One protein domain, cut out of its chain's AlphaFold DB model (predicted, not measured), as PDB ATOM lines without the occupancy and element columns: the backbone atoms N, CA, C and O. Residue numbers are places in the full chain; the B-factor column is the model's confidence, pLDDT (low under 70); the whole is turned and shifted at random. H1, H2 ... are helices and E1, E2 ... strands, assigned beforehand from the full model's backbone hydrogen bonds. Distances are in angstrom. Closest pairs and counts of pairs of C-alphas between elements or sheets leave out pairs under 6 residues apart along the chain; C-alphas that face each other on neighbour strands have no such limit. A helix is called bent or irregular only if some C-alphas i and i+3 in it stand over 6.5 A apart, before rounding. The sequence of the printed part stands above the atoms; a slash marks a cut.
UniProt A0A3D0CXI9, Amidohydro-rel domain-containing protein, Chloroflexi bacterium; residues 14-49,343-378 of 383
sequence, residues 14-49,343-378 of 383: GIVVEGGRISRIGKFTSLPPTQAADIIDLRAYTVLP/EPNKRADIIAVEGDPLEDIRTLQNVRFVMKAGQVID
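AT A GLANCE: This is residues 14 to 49 and 343 to 378 of the 383 residues of the protein "Amidohydro-rel domain-containing protein" of Chloroflexi bacterium (UniProt A0A3D0CXI9). A small three-stranded sheet, E3, E4 and E5, has the short helix H1 at one end, and a separate two-stranded hairpin, E1 and E2, lies toward the other end. The unnamed stretch of residues 28 to 45 loops between hairpin and sheet. The 72 printed residues hold five named strands and one named helix, in the order E1, E2, E3, E4, H1, E5; the class is mostly strand, though under half of the residues are in named elements. The sheet's order is E3, E4, E5, antiparallel; the whole is compact, with a radius of gyration of the C-alphas of 12.4 A, and spans 33 by 24 by 23 A.

HOW THE PARTS SIT: Look first at E4, residues 350 to 353, the inner strand. Its antiparallel neighbour E3, residues 46 to 49, has N 48 and O 351 within hydrogen-bond range at 2.9 A. E5, residues 367 to 372, is antiparallel to E4 at 178 degrees, with N 350 and O 371 at 2.9 A. H1, residues 361 to 365, is on the sheet but only grazes it, with residues 362 to 365; its 1 O i to N i+4 pair is not within range, but 2 of 2 O i to N i+3 pairs are. Farther out, E1, residues 14 to 18, and E2, residues 21 to 27, form an antiparallel hairpin, with N 16 and O 24 at 2.8 A; both are apart from E4 and E5.

IN THESE COORDINATES: Find C-alpha 14 at (125.569, 172.996, 127.819), where E1 begins its 13.3 A; E2 covers 17.9 A. E3 and E4 cover 10.4 A each. H1, 8.4 A long, is neither bent nor irregular, but only just: C-alphas 361 and 364 are 6.0 A apart. E5 runs 13.7 A to C-alpha 372 at (125.366, 186.591, 117.949).

THE WHOLE: The two C-alphas farthest apart, those of Pro 33 and Arg 362, are 34.8 A apart. Residues 50 to 342 are not printed, and C-alphas 49 and 343 are 9.4 A apart across the cut. The link from E2 to E3 is long, 18 residues; in it Ala 37 is the one printed residue with pLDDT under 70.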
ATOM      1  N   GLY A  14     124.845 172.726 129.050       96.88
ATOM      2  CA  GLY A  14     125.569 172.996 127.819       96.88
ATOM      3  C   GLY A  14     124.609 173.323 126.679       96.88
ATOM      4  O   GLY A  14     123.415 173.006 126.734       96.88
ATOM      5  N   ILE A  15     125.161 173.947 125.644       97.62
ATOM      6  CA  ILE A  15     124.464 174.335 124.421       97.62
ATOM      7  C   ILE A  15     125.316 173.840 123.255       97.62
ATOM      8  O   ILE A  15     126.522 174.076 123.233       97.62
ATOM      9  N   VAL A  16     124.698 173.155 122.299       97.38
ATOM     10  CA  VAL A  16     125.331 172.800 121.024       97.38
ATOM     11  C   VAL A  16     124.854 173.796 119.979       97.38
ATOM     12  O   VAL A  16     123.648 173.990 119.812       97.38
ATOM     13  N   VAL A  17     125.803 174.436 119.300       97.19
ATOM     14  CA  VAL A  17     125.539 175.439 118.267       97.19
ATOM     15  C   VAL A  17     125.995 174.895 116.919       97.19
ATOM     16  O   VAL A  17     127.152 174.523 116.753       97.19
ATOM     17  N   GLU A  18     125.091 174.878 115.944       95.62
ATOM     18  CA  GLU A  18     125.346 174.429 114.574       95.62
ATOM     19  C   GLU A  18     124.727 175.430 113.596       95.62
ATOM     20  O   GLU A  18     123.564 175.810 113.733       95.62
ATOM     21  N   GLY A  19     125.503 175.894 112.613       94.50
ATOM     22  CA  GLY A  19     125.000 176.812 111.580       94.50
ATOM     23  C   GLY A  19     124.385 178.105 112.134       94.50
ATOM     24  O   GLY A  19     123.416 178.617 111.577       94.50
ATOM     25  N   GLY A  20     124.896 178.601 113.265       96.06
ATOM     26  CA  GLY A  20     124.390 179.808 113.921       96.06
ATOM     27  C   GLY A  20     123.109 179.634 114.741       96.06
ATOM     28  O   GLY A  20     122.544 180.624 115.218       96.06
ATOM     29  N   ARG A  21     122.638 178.396 114.922       98.25
ATOM     30  CA  ARG A  21     121.436 178.056 115.695       98.25
ATOM     31  C   ARG A  21     121.752 177.071 116.812       98.25
ATOM     32  O   ARG A  21     122.717 176.314 116.743       98.25
ATOM     33  N   ILE A  22     120.917 177.077 117.842       98.50
ATOM     34  CA  ILE A  22     120.973 176.121 118.945       98.50
ATOM     35  C   ILE A  22     120.417 174.790 118.433       98.50
ATOM     36  O   ILE A  22     119.220 174.677 118.176       98.50
ATOM     37  N   SER A  23     121.263 173.771 118.271       97.50
ATOM     38  CA  SER A  23     120.808 172.436 117.860       97.50
ATOM     39  C   SER A  23     120.306 171.628 119.059       97.50
ATOM     40  O   SER A  23     119.308 170.910 118.958       97.50
ATOM     41  N   ARG A  24     120.967 171.759 120.218       96.88
ATOM     42  CA  ARG A  24     120.611 171.074 121.472       96.88
ATOM     43  C   ARG A  24     120.947 171.930 122.688       96.88
ATOM     44  O   ARG A  24     121.927 172.666 122.688       96.88
ATOM     45  N   ILE A  25     120.173 171.752 123.750       97.00
ATOM     46  CA  ILE A  25     120.402 172.342 125.070       97.00
ATOM     47  C   ILE A  25     120.024 171.317 126.140       97.00
ATOM     48  O   ILE A  25     119.082 170.546 125.957       97.00
ATOM     49  N   GLY A  26     120.775 171.262 127.237       96.31
ATOM     50  CA  GLY A  26     120.508 170.323 128.325       96.31
ATOM     51  C   GLY A  26     121.679 170.190 129.287       96.31
ATOM     52  O   GLY A  26     122.620 170.981 129.248       96.31
ATOM     53  N   LYS A  27     121.633 169.186 130.170       96.19
ATOM     54  CA  LYS A  27     122.779 168.841 131.025       96.19
ATOM     55  C   LYS A  27     123.978 168.508 130.144       96.19
ATOM     56  O   LYS A  27     123.834 167.707 129.222       96.19
ATOM     57  N   PHE A  28     125.150 169.051 130.455       93.69
ATOM     58  CA  PHE A  28     126.362 168.864 129.655       93.69
ATOM     59  C   PHE A  28     126.677 167.379 129.415       93.69
ATOM     60  O   PHE A  28     126.973 166.974 128.297       93.69
ATOM     61  N   THR A  29     126.492 166.538 130.435       93.56
ATOM     62  CA  THR A  29     126.696 165.079 130.368       93.56
ATOM     63  C   THR A  29     125.728 164.334 129.443       93.56
ATOM     64  O   THR A  29     125.977 163.179 129.115       93.56
ATOM     65  N   SER A  30     124.626 164.968 129.036       93.50
ATOM     66  CA  SER A  30     123.625 164.410 128.116       93.50
ATOM     67  C   SER A  30     123.789 164.884 126.668       93.50
ATOM     68  O   SER A  30     123.049 164.438 125.790       93.50
ATOM     69  N   LEU A  31     124.735 165.793 126.410       93.44
ATOM     70  CA  LEU A  31     124.997 166.320 125.076       93.44
ATOM     71  C   LEU A  31     125.948 165.402 124.292       93.44
ATOM     72  O   LEU A  31     126.695 164.627 124.892       93.44
ATOM     73  N   PRO A  32     125.928 165.464 122.946       89.69
ATOM     74  CA  PRO A  32     126.846 164.695 122.118       89.69
ATOM     75  C   PRO A  32     128.317 164.978 122.467       89.69
ATOM     76  O   PRO A  32     128.668 166.125 122.755       89.69
ATOM     77  N   PRO A  33     129.197 163.962 122.403       84.88
ATOM     78  CA  PRO A  33     130.625 164.169 122.600       84.88
ATOM     79  C   PRO A  33     131.174 165.146 121.552       84.88
ATOM     80  O   PRO A  33     130.871 165.032 120.367       84.88
ATOM     81  N   THR A  34     131.992 166.094 122.002       84.50
ATOM     82  CA  THR A  34     132.613 167.152 121.190       84.50
ATOM     83  C   THR A  34     134.117 167.176 121.456       84.50
ATOM     84  O   THR A  34     134.562 166.799 122.543       84.50
ATOM     85  N   GLN A  35     134.919 167.567 120.462       82.12
ATOM     86  CA  GLN A  35     136.364 167.705 120.647       82.12
ATOM     87  C   GLN A  35     136.659 168.900 121.557       82.12
ATOM     88  O   GLN A  35     136.014 169.936 121.451       82.12
ATOM     89  N   ALA A  36     137.664 168.789 122.428       77.25
ATOM     90  CA  ALA A  36     137.961 169.840 123.405       77.25
ATOM     91  C   ALA A  36     138.255 171.216 122.773       77.25
ATOM     92  O   ALA A  36     137.939 172.234 123.378       77.25
ATOM     93  N   ALA A  37     138.828 171.247 121.564       68.69
ATOM     94  CA  ALA A  37     139.141 172.483 120.844       68.69
ATOM     95  C   ALA A  37     137.897 173.274 120.392       68.69
ATOM     96  O   ALA A  37     138.005 174.474 120.164       68.69
ATOM     97  N   ASP A  38     136.733 172.624 120.312       85.06
ATOM     98  CA  ASP A  38     135.465 173.239 119.903       85.06
ATOM     99  C   ASP A  38     134.619 173.690 121.111       85.06
ATOM    100  O   ASP A  38     133.496 174.173 120.956       85.06
ATOM    101  N   ILE A  39     135.127 173.509 122.338       93.88
ATOM    102  CA  ILE A  39     134.403 173.821 123.572       93.88
ATOM    103  C   ILE A  39     134.732 175.241 124.028       93.88
ATOM    104  O   ILE A  39     135.863 175.549 124.400       93.88
ATOM    105  N   ILE A  40     133.699 176.080 124.099       96.00
ATOM    106  CA  ILE A  40     133.754 177.361 124.805       96.00
ATOM    107  C   ILE A  40     133.398 177.099 126.273       96.00
ATOM    108  O   ILE A  40     132.245 176.827 126.611       96.00
ATOM    109  N   ASP A  41     134.399 177.146 127.153       95.81
ATOM    110  CA  ASP A  41     134.211 176.894 128.582       95.81
ATOM    111  C   ASP A  41     133.677 178.136 129.308       95.81
ATOM    112  O   ASP A  41     134.408 179.091 129.565       95.81
ATOM    113  N   LEU A  42     132.392 178.096 129.666       97.06
ATOM    114  CA  LEU A  42     131.709 179.152 130.416       97.06
ATOM    115  C   LEU A  42     131.303 178.706 131.828       97.06
ATOM    116  O   LEU A  42     130.422 179.312 132.430       97.06
ATOM    117  N   ARG A  43     131.926 177.655 132.385       95.69
ATOM    118  CA  ARG A  43     131.540 177.083 133.695       95.69
ATOM    119  C   ARG A  43     131.621 178.071 134.863       95.69
ATOM    120  O   ARG A  43     130.943 177.870 135.862       95.69
ATOM    121  N   ALA A  44     132.445 179.111 134.744       95.88
ATOM    122  CA  ALA A  44     132.590 180.165 135.749       95.88
ATOM    123  C   ALA A  44     131.531 181.283 135.641       95.88
ATOM    124  O   ALA A  44     131.525 182.191 136.470       95.88
ATOM    125  N   TYR A  45     130.658 181.241 134.630       98.00
ATOM    126  CA  TYR A  45     129.724 182.316 134.301       98.00
ATOM    127  C   TYR A  45     128.272 181.843 134.324       98.00
ATOM    128  O   TYR A  45     127.962 180.666 134.117       98.00
ATOM    129  N   THR A  46     127.354 182.793 134.489       98.56
ATOM    130  CA  THR A  46     125.939 182.548 134.218       98.56
ATOM    131  C   THR A  46     125.653 182.849 132.755       98.56
ATOM    132  O   THR A  46     125.854 183.969 132.298       98.56
ATOM    133  N   VAL A  47     125.185 181.840 132.021       98.75
ATOM    134  CA  VAL A  47     124.782 181.952 130.610       98.75
ATOM    135  C   VAL A  47     123.305 182.339 130.501       98.75
ATOM    136  O   VAL A  47     122.490 181.760 131.227       98.75
ATOM    137  N   LEU A  48     122.980 183.273 129.600       98.69
ATOM    138  CA  LEU A  48     121.633 183.776 129.297       98.69
ATOM    139  C   LEU A  48     121.428 183.913 127.770       98.69
ATOM    140  O   LEU A  48     122.423 183.988 127.040       98.69
ATOM    141  N   PRO A  49     120.179 183.995 127.261       98.88
ATOM    142  CA  PRO A  49     119.947 184.539 125.926       98.88
ATOM    143  C   PRO A  49     120.451 185.980 125.845       98.88
ATOM    144  O   PRO A  49     120.460 186.703 126.844       98.88
ATOM    145  N   GLU A 343     116.468 177.954 123.267       98.31
ATOM    146  CA  GLU A 343     115.683 176.779 122.875       98.31
ATOM    147  C   GLU A 343     116.174 176.204 121.538       98.31
ATOM    148  O   GLU A 343     116.696 176.952 120.704       98.31
ATOM    149  N   PRO A 344     116.007 174.888 121.294       98.19
ATOM    150  CA  PRO A 344     116.363 174.291 120.013       98.19
ATOM    151  C   PRO A 344     115.732 175.024 118.825       98.19
ATOM    152  O   PRO A 344     114.574 175.436 118.870       98.19
ATOM    153  N   ASN A 345     116.492 175.124 117.737       97.75
ATOM    154  CA  ASN A 345     116.186 175.830 116.491       97.75
ATOM    155  C   ASN A 345     116.204 177.364 116.560       97.75
ATOM    156  O   ASN A 345     116.241 177.991 115.498       97.75
ATOM    157  N   LYS A 346     116.249 177.991 117.742       98.69
ATOM    158  CA  LYS A 346     116.466 179.443 117.840       98.69
ATOM    159  C   LYS A 346     117.912 179.802 117.510       98.69
ATOM    160  O   LYS A 346     118.802 178.945 117.492       98.69
ATOM    161  N   ARG A 347     118.159 181.068 117.187       98.25
ATOM    162  CA  ARG A 347     119.511 181.574 116.930       98.25
ATOM    163  C   ARG A 347     120.366 181.450 118.178       98.25
ATOM    164  O   ARG A 347     119.887 181.615 119.296       98.25
ATOM    165  N   ALA A 348     121.648 181.182 117.970       98.38
ATOM    166  CA  ALA A 348     122.630 181.205 119.040       98.38
ATOM    167  C   ALA A 348     123.026 182.658 119.353       98.38
ATOM    168  O   ALA A 348     124.123 183.103 119.016       98.38
ATOM    169  N   ASP A 349     122.085 183.384 119.956       98.62
ATOM    170  CA  ASP A 349     122.276 184.704 120.552       98.62
ATOM    171  C   ASP A 349     122.445 184.503 122.065       98.62
ATOM    172  O   ASP A 349     121.470 184.323 122.796       98.62
ATOM    173  N   ILE A 350     123.693 184.430 122.523       98.81
ATOM    174  CA  ILE A 350     124.058 183.945 123.861       98.81
ATOM    175  C   ILE A 350     124.977 184.960 124.526       98.81
ATOM    176  O   ILE A 350     125.926 185.439 123.909       98.81
ATOM    177  N   ILE A 351     124.744 185.238 125.804       98.81
ATOM    178  CA  ILE A 351     125.662 186.024 126.631       98.81
ATOM    179  C   ILE A 351     126.088 185.230 127.858       98.81
ATOM    180  O   ILE A 351     125.388 184.314 128.296       98.81
ATOM    181  N   ALA A 352     127.228 185.598 128.436       98.62
ATOM    182  CA  ALA A 352     127.618 185.122 129.755       98.62
ATOM    183  C   ALA A 352     128.100 186.275 130.632       98.62
ATOM    184  O   ALA A 352     128.823 187.164 130.172       98.62
ATOM    185  N   VAL A 353     127.694 186.242 131.896       98.38
ATOM    186  CA  VAL A 353     127.981 187.278 132.890       98.38
ATOM    187  C   VAL A 353     128.678 186.679 134.102       98.38
ATOM    188  O   VAL A 353     128.494 185.506 134.441       98.38
ATOM    189  N   GLU A 354     129.507 187.488 134.747       96.56
ATOM    190  CA  GLU A 354     130.198 187.114 135.979       96.56
ATOM    191  C   GLU A 354     129.281 187.309 137.196       96.56
ATOM    192  O   GLU A 354     128.861 188.427 137.488       96.56
ATOM    193  N   GLY A 355     128.988 186.215 137.906       96.62
ATOM    194  CA  GLY A 355     128.064 186.189 139.045       96.62
ATOM    195  C   GLY A 355     126.691 185.597 138.709       96.62
ATOM    196  O   GLY A 355     126.484 185.051 137.623       96.62
ATOM    197  N   ASP A 356     125.763 185.675 139.667       97.75
ATOM    198  CA  ASP A 356     124.383 185.196 139.529       97.75
ATOM    199  C   ASP A 356     123.398 186.384 139.463       97.75
ATOM    200  O   ASP A 356     123.169 187.044 140.482       97.75
ATOM    201  N   PRO A 357     122.788 186.653 138.291       98.19
ATOM    202  CA  PRO A 357     121.776 187.694 138.122       98.19
ATOM    203  C   PRO A 357     120.521 187.536 138.977       98.19
ATOM    204  O   PRO A 357     119.806 188.519 139.160       98.19
ATOM    205  N   LEU A 358     120.219 186.333 139.474       98.38
ATOM    206  CA  LEU A 358     119.059 186.111 140.339       98.38
ATOM    207  C   LEU A 358     119.311 186.547 141.787       98.38
ATOM    208  O   LEU A 358     118.362 186.931 142.465       98.38
ATOM    209  N   GLU A 359     120.572 186.531 142.226       98.12
ATOM    210  CA  GLU A 359     120.996 187.017 143.545       98.12
ATOM    211  C   GLU A 359     121.350 188.512 143.508       98.12
ATOM    212  O   GLU A 359     120.993 189.268 144.413       98.12
ATOM    213  N   ASP A 360     122.023 188.963 142.445       98.31
ATOM    214  CA  ASP A 360     122.317 190.375 142.203       98.31
ATOM    215  C   ASP A 360     122.174 190.714 140.717       98.31
ATOM    216  O   ASP A 360     123.060 190.444 139.901       98.31
ATOM    217  N   ILE A 361     121.068 191.375 140.368       98.38
ATOM    218  CA  ILE A 361     120.746 191.743 138.984       98.38
ATOM    219  C   ILE A 361     121.816 192.632 138.332       98.38
ATOM    220  O   ILE A 361     121.981 192.615 137.111       98.38
ATOM    221  N   ARG A 362     122.609 193.364 139.129       98.25
ATOM    222  CA  ARG A 362     123.688 194.236 138.634       98.25
ATOM    223  C   ARG A 362     124.820 193.458 137.976       98.25
ATOM    224  O   ARG A 362     125.562 194.028 137.182       98.25
ATOM    225  N   THR A 363     124.935 192.155 138.240       97.75
ATOM    226  CA  THR A 363     125.899 191.278 137.554       97.75
ATOM    227  C   THR A 363     125.705 191.267 136.035       97.75
ATOM    228  O   THR A 363     126.685 191.089 135.314       97.75
ATOM    229  N   LEU A 364     124.500 191.574 135.525       97.56
ATOM    230  CA  LEU A 364     124.257 191.756 134.088       97.56
ATOM    231  C   LEU A 364     125.114 192.860 133.455       97.56
ATOM    232  O   LEU A 364     125.338 192.834 132.250       97.56
ATOM    233  N   GLN A 365     125.611 193.822 134.238       97.00
ATOM    234  CA  GLN A 365     126.506 194.877 133.749       97.00
ATOM    235  C   GLN A 365     127.935 194.365 133.494       97.00
ATOM    236  O   GLN A 365     128.719 195.039 132.832       97.00
ATOM    237  N   ASN A 366     128.271 193.161 133.969       95.50
ATOM    238  CA  ASN A 366     129.578 192.526 133.810       95.50
ATOM    239  C   ASN A 366     129.525 191.408 132.759       95.50
ATOM    240  O   ASN A 366     129.828 190.246 133.045       95.50
ATOM    241  N   VAL A 367     129.127 191.752 131.533       97.25
ATOM    242  CA  VAL A 367     129.147 190.825 130.393       97.25
ATOM    243  C   VAL A 367     130.591 190.438 130.065       97.25
ATOM    244  O   VAL A 367     131.464 191.291 129.900       97.25
ATOM    245  N   ARG A 368     130.853 189.131 129.993       97.31
ATOM    246  CA  ARG A 368     132.176 188.548 129.700       97.31
ATOM    247  C   ARG A 368     132.224 187.793 128.382       97.31
ATOM    248  O   ARG A 368     133.307 187.510 127.882       97.31
ATOM    249  N   PHE A 369     131.064 187.471 127.828       98.12
ATOM    250  CA  PHE A 369     130.945 186.736 126.585       98.12
ATOM    251  C   PHE A 369     129.690 187.175 125.844       98.12
ATOM    252  O   PHE A 369     128.630 187.308 126.458       98.12
ATOM    253  N   VAL A 370     129.817 187.349 124.531       98.38
ATOM    254  CA  VAL A 370     128.700 187.607 123.624       98.38
ATOM    255  C   VAL A 370     128.889 186.755 122.375       98.38
ATOM    256  O   VAL A 370     129.949 186.756 121.751       98.38
ATOM    257  N   MET A 371     127.836 186.047 122.001       98.06
ATOM    258  CA  MET A 371     127.693 185.346 120.739       98.06
ATOM    259  C   MET A 371     126.416 185.844 120.066       98.06
ATOM    260  O   MET A 371     125.368 185.911 120.704       98.06
ATOM    261  N   LYS A 372     126.503 186.180 118.780       97.44
ATOM    262  CA  LYS A 372     125.366 186.591 117.949       97.44
ATOM    263  C   LYS A 372     125.289 185.664 116.746       97.44
ATOM    264  O   LYS A 372     126.251 185.557 115.991       97.44
ATOM    265  N   ALA A 373     124.152 184.999 116.559       95.81
ATOM    266  CA  ALA A 373     123.926 184.021 115.497       95.81
ATOM    267  C   ALA A 373     125.073 182.995 115.352       95.81
ATOM    268  O   ALA A 373     125.467 182.646 114.242       95.81
ATOM    269  N   GLY A 374     125.627 182.528 116.476       95.81
ATOM    270  CA  GLY A 374     126.737 181.567 116.522       95.81
ATOM    271  C   GLY A 374     128.138 182.153 116.352       95.81
ATOM    272  O   GLY A 374     129.114 181.437 116.560       95.81
ATOM    273  N   GLN A 375     128.263 183.435 116.011       95.31
ATOM    274  CA  GLN A 375     129.548 184.114 115.925       95.31
ATOM    275  C   GLN A 375     129.918 184.708 117.283       95.31
ATOM    276  O   GLN A 375     129.162 185.501 117.844       95.31
ATOM    277  N   VAL A 376     131.086 184.336 117.806       95.81
ATOM    278  CA  VAL A 376     131.651 184.952 119.014       95.81
ATOM    279  C   VAL A 376     132.107 186.370 118.684       95.81
ATOM    280  O   VAL A 376     132.809 186.584 117.695       95.81
ATOM    281  N   ILE A 377     131.705 187.327 119.515       94.44
ATOM    282  CA  ILE A 377     132.065 188.735 119.375       94.44
ATOM    283  C   ILE A 377     133.327 189.015 120.191       94.44
ATOM    284  O   ILE A 377     133.407 188.658 121.367       94.44
ATOM    285  N   ASP A 378     134.306 189.673 119.572       89.44
ATOM    286  CA  ASP A 378     135.517 190.116 120.258       89.44
ATOM    287  C   ASP A 378     135.239 191.386 121.073       89.44
ATOM    288  O   ASP A 378     135.169 192.489 120.539       89.44
TER     289      ASP A 378